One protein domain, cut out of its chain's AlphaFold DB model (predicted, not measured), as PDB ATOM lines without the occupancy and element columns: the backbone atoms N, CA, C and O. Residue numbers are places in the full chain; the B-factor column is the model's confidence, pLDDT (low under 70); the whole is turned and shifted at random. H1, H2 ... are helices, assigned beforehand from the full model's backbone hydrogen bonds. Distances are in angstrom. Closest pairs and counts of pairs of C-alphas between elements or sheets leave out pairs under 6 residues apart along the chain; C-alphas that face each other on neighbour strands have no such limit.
ATOM      1  N   PHE A 448     149.948 186.244 189.553       52.50
ATOM      2  CA  PHE A 448     151.076 187.161 189.466       52.50
ATOM      3  C   PHE A 448     152.336 186.505 190.057       52.50
ATOM      4  O   PHE A 448     152.757 186.799 191.175       52.50
ATOM      5  N   SER A 449     152.911 185.556 189.319       54.03
ATOM      6  CA  SER A 449     154.143 184.873 189.720       54.03
ATOM      7  C   SER A 449     155.363 185.714 189.337       54.03
ATOM      8  O   SER A 449     155.523 186.090 188.178       54.03
ATOM      9  N   TRP A 450     156.255 185.973 190.295       62.84
ATOM     10  CA  TRP A 450     157.550 186.644 190.082       62.84
ATOM     11  C   TRP A 450     158.549 185.801 189.270       62.84
ATOM     12  O   TRP A 450     159.647 186.267 188.973       62.84
ATOM     13  N   ASN A 451     158.196 184.557 188.927       66.75
ATOM     14  CA  ASN A 451     159.004 183.662 188.109       66.75
ATOM     15  C   ASN A 451     158.150 183.054 186.981       66.75
ATOM     16  O   ASN A 451     157.183 182.329 187.233       66.75
ATOM     17  N   SER A 452     158.527 183.336 185.731       69.00
ATOM     18  CA  SER A 452     157.810 182.874 184.538       69.00
ATOM     19  C   SER A 452     157.782 181.347 184.415       69.00
ATOM     20  O   SER A 452     156.737 180.794 184.076       69.00
ATOM     21  N   GLU A 453     158.871 180.660 184.783       67.81
ATOM     22  CA  GLU A 453     158.982 179.193 184.754       67.81
ATOM     23  C   GLU A 453     157.926 178.560 185.677       67.81
ATOM     24  O   GLU A 453     157.184 177.661 185.285       67.81
ATOM     25  N   LEU A 454     157.770 179.110 186.882       64.75
ATOM     26  CA  LEU A 454     156.798 178.634 187.866       64.75
ATOM     27  C   LEU A 454     155.344 178.920 187.436       64.75
ATOM     28  O   LEU A 454     154.449 178.107 187.661       64.75
ATOM     29  N   SER A 455     155.115 180.062 186.777       68.06
ATOM     30  CA  SER A 455     153.793 180.454 186.268       68.06
ATOM     31  C   SER A 455     153.261 179.501 185.191       68.06
ATOM     32  O   SER A 455     152.089 179.120 185.215       68.06
ATOM     33  N   ASP A 456     154.140 179.048 184.295       69.12
ATOM     34  CA  ASP A 456     153.802 178.094 183.240       69.12
ATOM     35  C   ASP A 456     153.523 176.701 183.811       69.12
ATOM     36  O   ASP A 456     152.603 176.012 183.359       69.12
ATOM     37  N   HIS A 457     154.266 176.290 184.841       64.69
ATOM     38  CA  HIS A 457     154.026 175.021 185.525       64.69
ATOM     39  C   HIS A 457     152.694 175.003 186.278       64.69
ATOM     40  O   HIS A 457     151.968 174.012 186.178       64.69
ATOM     41  N   SER A 458     152.332 176.087 186.972       66.62
ATOM     42  CA  SER A 458     151.032 176.199 187.649       66.62
ATOM     43  C   SER A 458     149.872 176.026 186.669       66.62
ATOM     44  O   SER A 458     148.983 175.201 186.897       66.62
ATOM     45  N   ARG A 459     149.929 176.716 185.518       67.94
ATOM     46  CA  ARG A 459     148.910 176.606 184.460       67.94
ATOM     47  C   ARG A 459     148.764 175.181 183.927       67.94
ATOM     48  O   ARG A 459     147.646 174.737 183.699       67.94
ATOM     49  N   LYS A 460     149.877 174.464 183.736       67.69
ATOM     50  CA  LYS A 460     149.879 173.104 183.166       67.69
ATOM     51  C   LYS A 460     149.456 172.017 184.151       67.69
ATOM     52  O   LYS A 460     148.925 170.996 183.736       67.69
ATOM     53  N   THR A 461     149.744 172.192 185.436       61.88
ATOM     54  CA  THR A 461     149.590 171.127 186.443       61.88
ATOM     55  C   THR A 461     148.356 171.290 187.320       61.88
ATOM     56  O   THR A 461     148.032 170.373 188.070       61.88
ATOM     57  N   GLY A 462     147.704 172.457 187.284       60.72
ATOM     58  CA  GLY A 462     146.611 172.800 188.196       60.72
ATOM     59  C   GLY A 462     147.059 172.983 189.651       60.72
ATOM     60  O   GLY A 462     146.231 173.303 190.501       60.72
ATOM     61  N   SER A 463     148.356 172.807 189.938       61.69
ATOM     62  CA  SER A 463     148.943 173.050 191.250       61.69
ATOM     63  C   SER A 463     149.002 174.548 191.516       61.69
ATOM     64  O   SER A 463     149.290 175.357 190.626       61.69
ATOM     65  N   LYS A 464     148.670 174.926 192.747       62.81
ATOM     66  CA  LYS A 464     148.477 176.328 193.116       62.81
ATOM     67  C   LYS A 464     149.438 176.798 194.209       62.81
ATOM     68  O   LYS A 464     149.592 178.004 194.366       62.81
ATOM     69  N   ASN A 465     150.140 175.896 194.898       71.19
ATOM     70  CA  ASN A 465     151.066 176.255 195.975       71.19
ATOM     71  C   ASN A 465     152.539 175.966 195.643       71.19
ATOM     72  O   ASN A 465     152.829 175.080 194.842       71.19
ATOM     73  N   LEU A 466     153.471 176.726 196.234       69.88
ATOM     74  CA  LEU A 466     154.900 176.683 195.886       69.88
ATOM     75  C   LEU A 466     155.503 175.286 196.060       69.88
ATOM     76  O   LEU A 466     156.283 174.832 195.225       69.88
ATOM     77  N   LEU A 467     155.152 174.618 197.157       72.56
ATOM     78  CA  LEU A 467     155.731 173.339 197.529       72.56
ATOM     79  C   LEU A 467     155.258 172.242 196.568       72.56
ATOM     80  O   LEU A 467     156.092 171.569 195.967       72.56
ATOM     81  N   SER A 468     153.950 172.143 196.308       70.31
ATOM     82  CA  SER A 468     153.415 171.248 195.276       70.31
ATOM     83  C   SER A 468     153.966 171.593 193.896       70.31
ATOM     84  O   SER A 468     154.337 170.679 193.180       70.31
ATOM     85  N   MET A 469     154.121 172.867 193.521       69.94
ATOM     86  CA  MET A 469     154.701 173.226 192.222       69.94
ATOM     87  C   MET A 469     156.136 172.720 192.075       69.94
ATOM     88  O   MET A 469     156.464 172.143 191.043       69.94
ATOM     89  N   ILE A 470     156.986 172.911 193.089       68.75
ATOM     90  CA  ILE A 470     158.384 172.458 193.052       68.75
ATOM     91  C   ILE A 470     158.446 170.928 193.031       68.75
ATOM     92  O   ILE A 470     159.136 170.358 192.188       68.75
ATOM     93  N   PHE A 471     157.702 170.255 193.911       71.12
ATOM     94  CA  PHE A 471     157.699 168.794 193.967       71.12
ATOM     95  C   PHE A 471     157.083 168.172 192.713       71.12
ATOM     96  O   PHE A 471     157.666 167.254 192.153       71.12
ATOM     97  N   ILE A 472     155.963 168.693 192.213       72.50
ATOM     98  CA  ILE A 472     155.326 168.222 190.977       72.50
ATOM     99  C   ILE A 472     156.202 168.539 189.763       72.50
ATOM    100  O   ILE A 472     156.241 167.737 188.839       72.50
ATOM    101  N   MET A 473     156.924 169.662 189.738       72.38
ATOM    102  CA  MET A 473     157.896 169.953 188.678       72.38
ATOM    103  C   MET A 473     159.001 168.892 188.649       72.38
ATOM    104  O   MET A 473     159.251 168.334 187.585       72.38
ATOM    105  N   LEU A 474     159.601 168.577 189.802       72.31
ATOM    106  CA  LEU A 474     160.624 167.532 189.909       72.31
ATOM    107  C   LEU A 474     160.057 166.145 189.560       72.31
ATOM    108  O   LEU A 474     160.662 165.407 188.794       72.31
ATOM    109  N   LEU A 475     158.861 165.808 190.049       76.62
ATOM    110  CA  LEU A 475     158.204 164.536 189.736       76.62
ATOM    111  C   LEU A 475     157.815 164.425 188.257       76.62
ATOM    112  O   LEU A 475     157.895 163.339 187.694       76.62
ATOM    113  N   ASN A 476     157.393 165.520 187.618       78.25
ATOM    114  CA  ASN A 476     157.032 165.526 186.201       78.25
ATOM    115  C   ASN A 476     158.251 165.320 185.296       78.25
ATOM    116  O   ASN A 476     158.083 164.757 184.218       78.25
ATOM    117  N   GLU A 477     159.441 165.774 185.700       73.50
ATOM    118  CA  GLU A 477     160.686 165.500 184.972       73.50
ATOM    119  C   GLU A 477     160.898 163.981 184.881       73.50
ATOM    120  O   GLU A 477     160.908 163.434 183.774       73.50
ATOM    121  N   ASP A 478     160.850 163.293 186.024       72.19
ATOM    122  CA  ASP A 478     160.957 161.831 186.101       72.19
ATOM    123  C   ASP A 478     159.808 161.110 185.364       72.19
ATOM    124  O   ASP A 478     160.035 160.179 184.593       72.19
ATOM    125  N   LEU A 479     158.555 161.550 185.559       79.75
ATOM    126  CA  LEU A 479     157.385 160.969 184.886       79.75
ATOM    127  C   LEU A 479     157.473 161.127 183.363       79.75
ATOM    128  O   LEU A 479     157.024 160.253 182.619       79.75
ATOM    129  N   SER A 480     158.026 162.239 182.871       77.69
ATOM    130  CA  SER A 480     158.210 162.449 181.435       77.69
ATOM    131  C   SER A 480     159.192 161.440 180.844       77.69
ATOM    132  O   SER A 480     158.988 160.974 179.722       77.69
ATOM    133  N   ASP A 481     160.211 161.052 181.608       74.44
ATOM    134  CA  ASP A 481     161.182 160.048 181.197       74.44
ATOM    135  C   ASP A 481     160.608 158.632 181.279       74.44
ATOM    136  O   ASP A 481     160.756 157.879 180.312       74.44
ATOM    137  N   PHE A 482     159.830 158.315 182.323       80.19
ATOM    138  CA  PHE A 482     159.068 157.063 182.398       80.19
ATOM    139  C   PHE A 482     158.110 156.891 181.215       80.19
ATOM    140  O   PHE A 482     158.065 155.826 180.608       80.19
ATOM    141  N   ASN A 483     157.360 157.932 180.838       81.88
ATOM    142  CA  ASN A 483     156.399 157.830 179.734       81.88
ATOM    143  C   ASN A 483     157.083 157.598 178.376       81.88
ATOM    144  O   ASN A 483     156.577 156.826 177.558       81.88
ATOM    145  N   LYS A 484     158.251 158.212 178.133       79.69
ATOM    146  CA  LYS A 484     159.053 157.924 176.929       79.69
ATOM    147  C   LYS A 484     159.496 156.459 176.909       79.69
ATOM    148  O   LYS A 484     159.430 155.824 175.862       79.69
ATOM    149  N   GLU A 485     159.918 155.919 178.052       75.62
ATOM    150  CA  GLU A 485     160.347 154.519 178.182       75.62
ATOM    151  C   GLU A 485     159.202 153.528 177.995       75.62
ATOM    152  O   GLU A 485     159.342 152.576 177.231       75.62
ATOM    153  N   LEU A 486     158.048 153.788 178.612       83.19
ATOM    154  CA  LEU A 486     156.845 152.974 178.441       83.19
ATOM    155  C   LEU A 486     156.381 152.941 176.980       83.19
ATOM    156  O   LEU A 486     155.954 151.895 176.504       83.19
ATOM    157  N   THR A 487     156.506 154.054 176.249       84.38
ATOM    158  CA  THR A 487     156.168 154.101 174.814       84.38
ATOM    159  C   THR A 487     157.072 153.167 174.005       84.38
ATOM    160  O   THR A 487     156.580 152.355 173.228       84.38
ATOM    161  N   VAL A 488     158.386 153.212 174.254       81.25
ATOM    162  CA  VAL A 488     159.365 152.325 173.603       81.25
ATOM    163  C   VAL A 488     159.130 150.854 173.961       81.25
ATOM    164  O   VAL A 488     159.308 149.979 173.116       81.25
ATOM    165  N   LEU A 489     158.729 150.562 175.202       82.31
ATOM    166  CA  LEU A 489     158.381 149.208 175.637       82.31
ATOM    167  C   LEU A 489     157.129 148.669 174.952       82.31
ATOM    168  O   LEU A 489     157.145 147.534 174.485       82.31
ATOM    169  N   ARG A 490     156.077 149.486 174.838       85.56
ATOM    170  CA  ARG A 490     154.835 149.106 174.148       85.56
ATOM    171  C   ARG A 490     155.088 148.718 172.694       85.56
ATOM    172  O   ARG A 490     154.556 147.718 172.235       85.56
ATOM    173  N   GLU A 491     155.964 149.442 171.999       85.38
ATOM    174  CA  GLU A 491     156.361 149.114 170.620       85.38
ATOM    175  C   GLU A 491     157.097 147.764 170.499       85.38
ATOM    176  O   GLU A 491     157.048 147.129 169.449       85.38
ATOM    177  N   ARG A 492     157.775 147.302 171.557       80.31
ATOM    178  CA  ARG A 492     158.509 146.015 171.573       80.31
ATOM    179  C   ARG A 492     157.659 144.832 171.986       80.31
ATOM    180  O   ARG A 492     158.014 143.696 171.690       80.31
ATOM    181  N   LEU A 493     156.596 145.109 172.727       83.44
ATOM    182  CA  LEU A 493     155.691 144.122 173.296       83.44
ATOM    183  C   LEU A 493     154.437 143.935 172.430       83.44
ATOM    184  O   LEU A 493     153.455 143.364 172.896       83.44
ATOM    185  N   VAL A 494     154.476 144.381 171.170       82.88
ATOM    186  CA  VAL A 494     153.421 144.117 170.184       82.88
ATOM    187  C   VAL A 494     153.243 142.602 170.029       82.88
ATOM    188  O   VAL A 494     154.209 141.881 169.771       82.88
ATOM    189  N   GLY A 495     152.016 142.117 170.210       81.50
ATOM    190  CA  GLY A 495     151.660 140.695 170.293       81.50
ATOM    191  C   GLY A 495     151.569 140.127 171.718       81.50
ATOM    192  O   GLY A 495     151.146 138.983 171.885       81.50
ATOM    193  N   TYR A 496     151.951 140.898 172.742       85.94
ATOM    194  CA  TYR A 496     151.828 140.555 174.166       85.94
ATOM    195  C   TYR A 496     150.896 141.525 174.914       85.94
ATOM    196  O   TYR A 496     151.012 141.699 176.129       85.94
ATOM    197  N   GLU A 497     149.950 142.145 174.205       87.38
ATOM    198  CA  GLU A 497     148.972 143.099 174.742       87.38
ATOM    199  C   GLU A 497     148.212 142.571 175.967       87.38
ATOM    200  O   GLU A 497     148.153 143.310 176.948       87.38
ATOM    201  N   PRO A 498     147.752 141.301 176.022       85.69
ATOM    202  CA  PRO A 498     147.067 140.783 177.208       85.69
ATOM    203  C   PRO A 498     147.924 140.819 178.482       85.69
ATOM    204  O   PRO A 498     147.408 141.055 179.571       85.69
ATOM    205  N   TYR A 499     149.246 140.628 178.363       86.69
ATOM    206  CA  TYR A 499     150.166 140.738 179.500       86.69
ATOM    207  C   TYR A 499     150.350 142.197 179.935       86.69
ATOM    208  O   TYR A 499     150.444 142.476 181.128       86.69
ATOM    209  N   MET A 500     150.389 143.133 178.980       88.44
ATOM    210  CA  MET A 500     150.481 144.565 179.277       88.44
ATOM    211  C   MET A 500     149.206 145.091 179.933       88.44
ATOM    212  O   MET A 500     149.299 145.783 180.943       88.44
ATOM    213  N   GLU A 501     148.037 144.735 179.401       88.19
ATOM    214  CA  GLU A 501     146.730 145.089 179.967       88.19
ATOM    215  C   GLU A 501     146.584 144.542 181.385       88.19
ATOM    216  O   GLU A 501     146.151 145.262 182.278       88.19
ATOM    217  N   ARG A 502     147.049 143.313 181.626       88.81
ATOM    218  CA  ARG A 502     147.078 142.716 182.963       88.81
ATOM    219  C   ARG A 502     147.982 143.468 183.939       88.81
ATOM    220  O   ARG A 502     147.601 143.703 185.085       88.81
ATOM    221  N   ILE A 503     149.183 143.848 183.505       89.81
ATOM    222  CA  ILE A 503     150.101 144.666 184.312       89.81
ATOM    223  C   ILE A 503     149.474 146.031 184.625       89.81
ATOM    224  O   ILE A 503     149.591 146.524 185.745       89.81
ATOM    225  N   GLU A 504     148.804 146.649 183.653       89.69
ATOM    226  CA  GLU A 504     148.084 147.905 183.865       89.69
ATOM    227  C   GLU A 504     146.916 147.718 184.839       89.69
ATOM    228  O   GLU A 504     146.778 148.508 185.772       89.69
ATOM    229  N   TYR A 505     146.149 146.634 184.710       87.81
ATOM    230  CA  TYR A 505     145.081 146.284 185.641       87.81
ATOM    231  C   TYR A 505     145.605 146.126 187.073       87.81
ATOM    232  O   TYR A 505     145.060 146.735 187.994       87.81
ATOM    233  N   TYR A 506     146.739 145.438 187.256       86.88
ATOM    234  CA  TYR A 506     147.416 145.331 188.554       86.88
ATOM    235  C   TYR A 506     147.683 146.705 189.189       86.88
ATOM    236  O   TYR A 506     147.494 146.885 190.390       86.88
ATOM    237  N   THR A 507     148.068 147.712 188.393       83.94
ATOM    238  CA  THR A 507     148.309 149.067 188.920       83.94
ATOM    239  C   THR A 507     147.048 149.809 189.362       83.94
ATOM    240  O   THR A 507     147.161 150.807 190.075       83.94
ATOM    241  N   THR A 508     145.864 149.334 188.978       83.69
ATOM    242  CA  THR A 508     144.570 149.912 189.376       83.69
ATOM    243  C   THR A 508     143.942 149.243 190.596       83.69
ATOM    244  O   THR A 508     142.978 149.778 191.141       83.69
ATOM    245  N   LEU A 509     144.493 148.109 191.038       82.62
ATOM    246  CA  LEU A 509     143.951 147.339 192.149       82.62
ATOM    247  C   LEU A 509     143.983 148.087 193.483       82.62
ATOM    248  O   LEU A 509     144.882 148.883 193.779       82.62
ATOM    249  N   SER A 510     143.008 147.750 194.326       78.19
ATOM    250  CA  SER A 510     143.000 148.124 195.733       78.19
ATOM    251  C   SER A 510     144.046 147.344 196.538       78.19
ATOM    252  O   SER A 510     144.600 146.331 196.109       78.19
ATOM    253  N   ASN A 511     144.312 147.823 197.752       69.88
ATOM    254  CA  ASN A 511     145.288 147.224 198.657       69.88
ATOM    255  C   ASN A 511     144.941 145.774 199.034       69.88
ATOM    256  O   ASN A 511     145.815 144.910 199.070       69.88
ATOM    257  N   ASP A 512     143.657 145.506 199.265       75.69
ATOM    258  CA  ASP A 512     143.163 144.179 199.633       75.69
ATOM    259  C   ASP A 512     143.333 143.184 198.482       75.69
ATOM    260  O   ASP A 512     143.689 142.029 198.697       75.69
ATOM    261  N   GLU A 513     143.135 143.634 197.244       80.94
ATOM    262  CA  GLU A 513     143.330 142.812 196.049       80.94
ATOM    263  C   GLU A 513     144.815 142.528 195.801       80.94
ATOM    264  O   GLU A 513     145.180 141.384 195.534       80.94
ATOM    265  N   ILE A 514     145.689 143.526 195.981       80.00
ATOM    266  CA  ILE A 514     147.149 143.343 195.921       80.00
ATOM    267  C   ILE A 514     147.621 142.346 196.990       80.00
ATOM    268  O   ILE A 514     148.456 141.486 196.709       80.00
ATOM    269  N   ASN A 515     147.074 142.421 198.209       77.19
ATOM    270  CA  ASN A 515     147.400 141.482 199.283       77.19
ATOM    271  C   ASN A 515     146.968 140.048 198.944       77.19
ATOM    272  O   ASN A 515     147.741 139.127 199.180       77.19
ATOM    273  N   ARG A 516     145.805 139.848 198.308       80.94
ATOM    274  CA  ARG A 516     145.388 138.514 197.833       80.94
ATOM    275  C   ARG A 516     146.316 137.963 196.748       80.94
ATOM    276  O   ARG A 516     146.660 136.785 196.789       80.94
ATOM    277  N   VAL A 517     146.772 138.804 195.814       82.12
ATOM    278  CA  VAL A 517     147.785 138.405 194.815       82.12
ATOM    279  C   VAL A 517     149.104 138.023 195.501       82.12
ATOM    280  O   VAL A 517     149.774 137.086 195.079       82.12
ATOM    281  N   ARG A 518     149.473 138.699 196.595       76.75
ATOM    282  CA  ARG A 518     150.661 138.349 197.389       76.75
ATOM    283  C   ARG A 518     150.502 137.026 198.134       76.75
ATOM    284  O   ARG A 518     151.441 136.237 198.156       76.75
ATOM    285  N   GLU A 519     149.345 136.772 198.734       80.62
ATOM    286  CA  GLU A 519     149.049 135.479 199.361       80.62
ATOM    287  C   GLU A 519     149.152 134.335 198.339       80.62
ATOM    288  O   GLU A 519     149.685 133.276 198.657       80.62
ATOM    289  N   GLU A 520     148.753 134.573 197.082       80.12
ATOM    290  CA  GLU A 520     148.951 133.630 195.972       80.12
ATOM    291  C   GLU A 520     150.438 133.434 195.608       80.12
ATOM    292  O   GLU A 520     150.815 132.369 195.107       80.12
ATOM    293  N   ALA A 521     151.309 134.419 195.861       77.88
ATOM    294  CA  ALA A 521     152.730 134.330 195.529       77.88
ATOM    295  C   ALA A 521     153.450 133.228 196.328       77.88
ATOM    296  O   ALA A 521     154.300 132.549 195.752       77.88
ATOM    297  N   ASP A 522     153.103 133.021 197.605       74.12
ATOM    298  CA  ASP A 522     153.685 132.002 198.507       74.12
ATOM    299  C   ASP A 522     155.229 131.900 198.400       74.12
ATOM    300  O   ASP A 522     155.813 130.842 198.163       74.12
ATOM    301  N   GLY A 523     155.913 133.052 198.463       67.25
ATOM    302  CA  GLY A 523     157.379 133.148 198.371       67.25
ATOM    303  C   GLY A 523     157.975 133.136 196.953       67.25
ATOM    304  O   GLY A 523     159.201 133.131 196.814       67.25
ATOM    305  N   ARG A 524     157.150 133.145 195.898       72.69
ATOM    306  CA  ARG A 524     157.584 133.312 194.496       72.69
ATOM    307  C   ARG A 524     157.836 134.783 194.145       72.69
ATOM    308  O   ARG A 524     157.382 135.687 194.839       72.69
ATOM    309  N   ASP A 525     158.561 135.022 193.047       77.62
ATOM    310  CA  ASP A 525     158.772 136.374 192.509       77.62
ATOM    311  C   ASP A 525     157.407 137.022 192.190       77.62
ATOM    312  O   ASP A 525     156.520 136.405 191.586       77.62
ATOM    313  N   MET A 526     157.215 138.261 192.651       80.12
ATOM    314  CA  MET A 526     155.933 138.959 192.542       80.12
ATOM    315  C   MET A 526     155.550 139.218 191.081       80.12
ATOM    316  O   MET A 526     154.375 139.135 190.733       80.12
ATOM    317  N   PHE A 527     156.526 139.461 190.201       82.56
ATOM    318  CA  PHE A 527     156.268 139.632 188.775       82.56
ATOM    319  C   PHE A 527     155.744 138.337 188.147       82.56
ATOM    320  O   PHE A 527     154.715 138.361 187.473       82.56
ATOM    321  N   ASP A 528     156.392 137.202 188.433       81.12
ATOM    322  CA  ASP A 528     155.934 135.877 187.984       81.12
ATOM    323  C   ASP A 528     154.492 135.607 188.447       81.12
ATOM    324  O   ASP A 528     153.672 135.081 187.691       81.12
ATOM    325  N   THR A 529     154.165 136.013 189.676       83.38
ATOM    326  CA  THR A 529     152.820 135.860 190.246       83.38
ATOM    327  C   THR A 529     151.803 136.740 189.524       83.38
ATOM    328  O   THR A 529     150.747 136.248 189.141       83.38
ATOM    329  N   VAL A 530     152.127 138.005 189.241       84.94
ATOM    330  CA  VAL A 530     151.254 138.922 188.481       84.94
ATOM    331  C   VAL A 530     150.955 138.392 187.076       84.94
ATOM    332  O   VAL A 530     149.851 138.575 186.572       84.94
ATOM    333  N   LEU A 531     151.890 137.693 186.428       82.94
ATOM    334  CA  LEU A 531     151.633 137.122 185.101       82.94
ATOM    335  C   LEU A 531     150.694 135.908 185.130       82.94
ATOM    336  O   LEU A 531     150.009 135.670 184.136       82.94
ATOM    337  N   VAL A 532     150.669 135.143 186.226       79.31
ATOM    338  CA  VAL A 532     149.952 133.855 186.328       79.31
ATOM    339  C   VAL A 532     148.678 133.949 187.173       79.31
ATOM    340  O   VAL A 532     147.806 133.092 187.034       79.31
ATOM    341  N   SER A 533     148.555 134.981 188.010       80.69
ATOM    342  CA  SER A 533     147.474 135.129 188.984       80.69
ATOM    343  C   SER A 533     146.099 134.983 188.346       80.69
ATOM    344  O   SER A 533     145.798 135.556 187.291       80.69
ATOM    345  N   THR A 534     145.255 134.219 189.033       74.38
ATOM    346  CA  THR A 534     143.851 134.000 188.656       74.38
ATOM    347  C   THR A 534     142.943 135.177 189.019       74.38
ATOM    348  O   THR A 534     141.809 135.240 188.556       74.38
ATOM    349  N   ILE A 535     143.448 136.122 189.817       78.19
ATOM    350  CA  ILE A 535     142.718 137.301 190.305       78.19
ATOM    351  C   ILE A 535     142.733 138.431 189.261       78.19
ATOM    352  O   ILE A 535     141.879 139.315 189.282       78.19
ATOM    353  N   LEU A 536     143.711 138.421 188.351       82.75
ATOM    354  CA  LEU A 536     143.974 139.525 187.433       82.75
ATOM    355  C   LEU A 536     143.337 139.325 186.054       82.75
ATOM    356  O   LEU A 536     143.552 138.310 185.381       82.75
ATOM    357  N   GLU A 537     142.655 140.366 185.587       79.69
ATOM    358  CA  GLU A 537     142.095 140.447 184.239       79.69
ATOM    359  C   GLU A 537     143.058 141.163 183.271       79.69
ATOM    360  O   GLU A 537     143.821 142.028 183.707       79.69
ATOM    361  N   PRO A 538     143.049 140.832 181.964       81.19
ATOM    362  CA  PRO A 538     142.325 139.724 181.326       81.19
ATOM    363  C   PRO A 538     142.938 138.357 181.666       81.19
ATOM    364  O   PRO A 538     144.135 138.265 181.930       81.19
ATOM    365  N   GLU A 539     142.140 137.282 181.636       74.81
ATOM    366  CA  GLU A 539     142.652 135.916 181.809       74.81
ATOM    367  C   GLU A 539     143.530 135.518 180.614       74.81
ATOM    368  O   GLU A 539     143.081 135.456 179.468       74.81
ATOM    369  N   ILE A 540     144.809 135.243 180.867       76.19
ATOM    370  CA  ILE A 540     145.732 134.833 179.807       76.19
ATOM    371  C   ILE A 540     145.550 133.333 179.563       76.19
ATOM    372  O   ILE A 540     146.037 132.503 180.326       76.19
ATOM    373  N   ILE A 541     144.866 132.999 178.465       61.81
ATOM    374  CA  ILE A 541     144.490 131.630 178.055       61.81
ATOM    375  C   ILE A 541     145.717 130.695 177.943       61.81
ATOM    376  O   ILE A 541     145.619 129.499 178.208       61.81
ATOM    377  N   ASP A 542     146.892 131.245 177.612       60.16
ATOM    378  CA  ASP A 542     148.176 130.525 177.526       60.16
ATOM    379  C   ASP A 542     149.067 130.715 178.781       60.16
ATOM    380  O   ASP A 542     150.213 130.273 178.804       60.16
ATOM    381  N   GLY A 543     148.552 131.339 179.851       54.44
ATOM    382  CA  GLY A 543     149.298 131.793 181.040       54.44
ATOM    383  C   GLY A 543     149.922 130.684 181.895       54.44
ATOM    384  O   GLY A 543     150.722 130.959 182.785       54.44
ATOM    385  N   LYS A 544     149.616 129.412 181.601       50.88
ATOM    386  CA  LYS A 544     150.310 128.241 182.171       50.88
ATOM    387  C   LYS A 544     151.637 127.922 181.471       50.88
ATOM    388  O   LYS A 544     152.441 127.173 182.026       50.88
ATOM    389  N   LYS A 545     151.898 128.463 180.273       57.47
ATOM    390  CA  LYS A 545     153.226 128.406 179.648       57.47
ATOM    391  C   LYS A 545     154.087 129.502 180.260       57.47
ATOM    392  O   LYS A 545     153.953 130.673 179.924       57.47
ATOM    393  N   ARG A 546     154.979 129.104 181.165       64.12
ATOM    394  CA  ARG A 546     155.959 130.008 181.766       64.12
ATOM    395  C   ARG A 546     156.790 130.647 180.651       64.12
ATOM    396  O   ARG A 546     157.455 129.932 179.901       64.12
ATOM    397  N   ILE A 547     156.732 131.973 180.536       72.94
ATOM    398  CA  ILE A 547     157.653 132.718 179.675       72.94
ATOM    399  C   ILE A 547     159.059 132.445 180.212       72.94
ATOM    400  O   ILE A 547     159.283 132.519 181.419       72.94
ATOM    401  N   ASP A 548     159.988 132.077 179.331       74.31
ATOM    402  CA  ASP A 548     161.368 131.800 179.723       74.31
ATOM    403  C   ASP A 548     161.961 133.035 180.434       74.31
ATOM    404  O   ASP A 548     162.017 134.103 179.810       74.31
ATOM    405  N   PRO A 549     162.414 132.913 181.700       69.06
ATOM    406  CA  PRO A 549     163.005 134.013 182.464       69.06
ATOM    407  C   PRO A 549     164.218 134.670 181.793       69.06
ATOM    408  O   PRO A 549     164.583 135.795 182.125       69.06
ATOM    409  N   THR A 550     164.859 133.975 180.851       67.56
ATOM    410  CA  THR A 550     166.005 134.488 180.088       67.56
ATOM    411  C   THR A 550     165.613 135.140 178.759       67.56
ATOM    412  O   THR A 550     166.459 135.728 178.081       67.56
ATOM    413  N   SER A 551     164.333 135.075 178.377       77.44
ATOM    414  CA  SER A 551     163.849 135.653 177.126       77.44
ATOM    415  C   SER A 551     163.808 137.180 177.167       77.44
ATOM    416  O   SER A 551     163.528 137.812 178.185       77.44
ATOM    417  N   GLU A 552     164.022 137.794 176.003       75.94
ATOM    418  CA  GLU A 552     163.889 139.244 175.837       75.94
ATOM    419  C   GLU A 552     162.479 139.745 176.182       75.94
ATOM    420  O   GLU A 552     162.325 140.827 176.742       75.94
ATOM    421  N   VAL A 553     161.451 138.943 175.890       80.94
ATOM    422  CA  VAL A 553     160.056 139.274 176.199       80.94
ATOM    423  C   VAL A 553     159.826 139.313 177.707       80.94
ATOM    424  O   VAL A 553     159.234 140.271 178.194       80.94
ATOM    425  N   TYR A 554     160.335 138.325 178.452       82.31
ATOM    426  CA  TYR A 554     160.248 138.309 179.913       82.31
ATOM    427  C   TYR A 554     160.903 139.548 180.527       82.31
ATOM    428  O   TYR A 554     160.293 140.223 181.352       82.31
ATOM    429  N   LEU A 555     162.113 139.894 180.075       77.06
ATOM    430  CA  LEU A 555     162.825 141.082 180.551       77.06
ATOM    431  C   LEU A 555     162.054 142.372 180.239       77.06
ATOM    432  O   LEU A 555     161.882 143.200 181.130       77.06
ATOM    433  N   ASN A 556     161.542 142.521 179.012       81.19
ATOM    434  CA  ASN A 556     160.749 143.687 178.616       81.19
ATOM    435  C   ASN A 556     159.438 143.792 179.420       81.19
ATOM    436  O   ASN A 556     159.062 144.893 179.817       81.19
ATOM    437  N   LEU A 557     158.748 142.677 179.699       84.44
ATOM    438  CA  LEU A 557     157.535 142.667 180.528       84.44
ATOM    439  C   LEU A 557     157.843 142.966 182.003       84.44
ATOM    440  O   LEU A 557     157.116 143.742 182.623       84.44
ATOM    441  N   LYS A 558     158.936 142.420 182.557       83.00
ATOM    442  CA  LYS A 558     159.374 142.701 183.937       83.00
ATOM    443  C   LYS A 558     159.686 144.183 184.110       83.00
ATOM    444  O   LYS A 558     159.238 144.816 185.062       83.00
ATOM    445  N   GLN A 559     160.377 144.756 183.132       76.38
ATOM    446  CA  GLN A 559     160.671 146.183 183.053       76.38
ATOM    447  C   GLN A 559     159.413 147.040 182.894       76.38
ATOM    448  O   GLN A 559     159.284 148.077 183.547       76.38
ATOM    449  N   TYR A 560     158.470 146.606 182.053       84.81
ATOM    450  CA  TYR A 560     157.179 147.269 181.887       84.81
ATOM    451  C   TYR A 560     156.420 147.334 183.210       84.81
ATOM    452  O   TYR A 560     155.990 148.410 183.620       84.81
ATOM    453  N   TRP A 561     156.339 146.210 183.918       85.69
ATOM    454  CA  TRP A 561     155.720 146.112 185.236       85.69
ATOM    455  C   TRP A 561     156.379 147.028 186.270       85.69
ATOM    456  O   TRP A 561     155.692 147.834 186.896       85.69
ATOM    457  N   GLN A 562     157.708 147.005 186.382       82.50
ATOM    458  CA  GLN A 562     158.440 147.893 187.291       82.50
ATOM    459  C   GLN A 562     158.199 149.377 186.983       82.50
ATOM    460  O   GLN A 562     157.990 150.177 187.898       82.50
ATOM    461  N   LEU A 563     158.226 149.773 185.704       81.94
ATOM    462  CA  LEU A 563     157.967 151.158 185.304       81.94
ATOM    463  C   LEU A 563     156.527 151.578 185.583       81.94
ATOM    464  O   LEU A 563     156.312 152.705 186.027       81.94
ATOM    465  N   GLN A 564     155.557 150.691 185.362       86.31
ATOM    466  CA  GLN A 564     154.156 150.955 185.675       86.31
ATOM    467  C   GLN A 564     153.940 151.107 187.187       86.31
ATOM    468  O   GLN A 564     153.285 152.061 187.604       86.31
ATOM    469  N   ILE A 565     154.578 150.281 188.024       82.88
ATOM    470  CA  ILE A 565     154.557 150.449 189.488       82.88
ATOM    471  C   ILE A 565     155.201 151.778 189.901       82.88
ATOM    472  O   ILE A 565     154.605 152.535 190.665       82.88
ATOM    473  N   ARG A 566     156.395 152.106 189.384       80.12
ATOM    474  CA  ARG A 566     157.094 153.369 189.700       80.12
ATOM    475  C   ARG A 566     156.283 154.593 189.266       80.12
ATOM    476  O   ARG A 566     156.239 155.591 189.991       80.12
ATOM    477  N   LYS A 567     155.647 154.525 188.096       84.00
ATOM    478  CA  LYS A 567     154.741 155.559 187.591       84.00
ATOM    479  C   LYS A 567     153.529 155.706 188.505       84.00
ATOM    480  O   LYS A 567     153.293 156.812 188.980       84.00
ATOM    481  N   ARG A 568     152.842 154.604 188.822       82.88
ATOM    482  CA  ARG A 568     151.709 154.567 189.757       82.88
ATOM    483  C   ARG A 568     152.080 155.182 191.104       82.88
ATOM    484  O   ARG A 568     151.376 156.066 191.569       82.88
ATOM    485  N   ASP A 569     153.209 154.794 191.696       79.88
ATOM    486  CA  ASP A 569     153.693 155.360 192.960       79.88
ATOM    487  C   ASP A 569     153.881 156.886 192.854       79.88
ATOM    488  O   ASP A 569     153.420 157.626 193.724       79.88
TER     489      ASP A 569
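Overview. This is residues 448 to 569 of the 714 residues of a protein of Candida maltosa (strain Xu316) (UniProt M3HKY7). What is the shape? A long helix, H2, makes a stalk with H1 at one end; at the other is a head, where H6 folds back along H2, H3 lies beside H6, H5 crosses H3, and H4 packs on H5. What is its make-up? The all-helix printed part has 122 residues with six named helices, H1 to H6 in order. It is loose, radius of gyration of the C-alphas 18.3 A, spanning 59 by 32 by 22 A.

Arrangement. What touches H2, residues 466 to 492, kinked 28 degrees near residue 477? It touches H6, residues 552 to 569, at a shallow tilt of 19 degrees, opposite ways; the closest C-alphas, of Leu 479 and Lys 567, are 6.6 A apart. Its residues 469 to 473 alone touch H1, residues 452 to 461; the closest C-alphas, of Ser 458 and Met 469, are 6.6 A apart. What follows beyond H6? H3, residues 497 to 508, touches H6, closest C-alphas Ile 503 and Trp 561, 5.9 A. H5, residues 526 to 532, touches H3, closest C-alphas Tyr 499 and Leu 531, 6.8 A, and H4, residues 511 to 521, closest C-alphas Ala 521 and Thr 529, 5.5 A. In each helix every O i to N i+4 pair is within hydrogen-bond range.

Along the chain. Where does H1 begin? C-alpha 452 is at (157.810, 182.874, 184.538). How long are H2 and H6? From first to last C-alpha they measure 39.3 A and 25.6 A, H6 ending at (153.693, 155.360, 192.960).

Size, cuts and confidence. Which link is long? H5 to H6 is; the other four are tight, and the printed part has no cut. Where is confidence low? Residues 448 to 464 and 541 to 546 are among the 30 with pLDDT under 70.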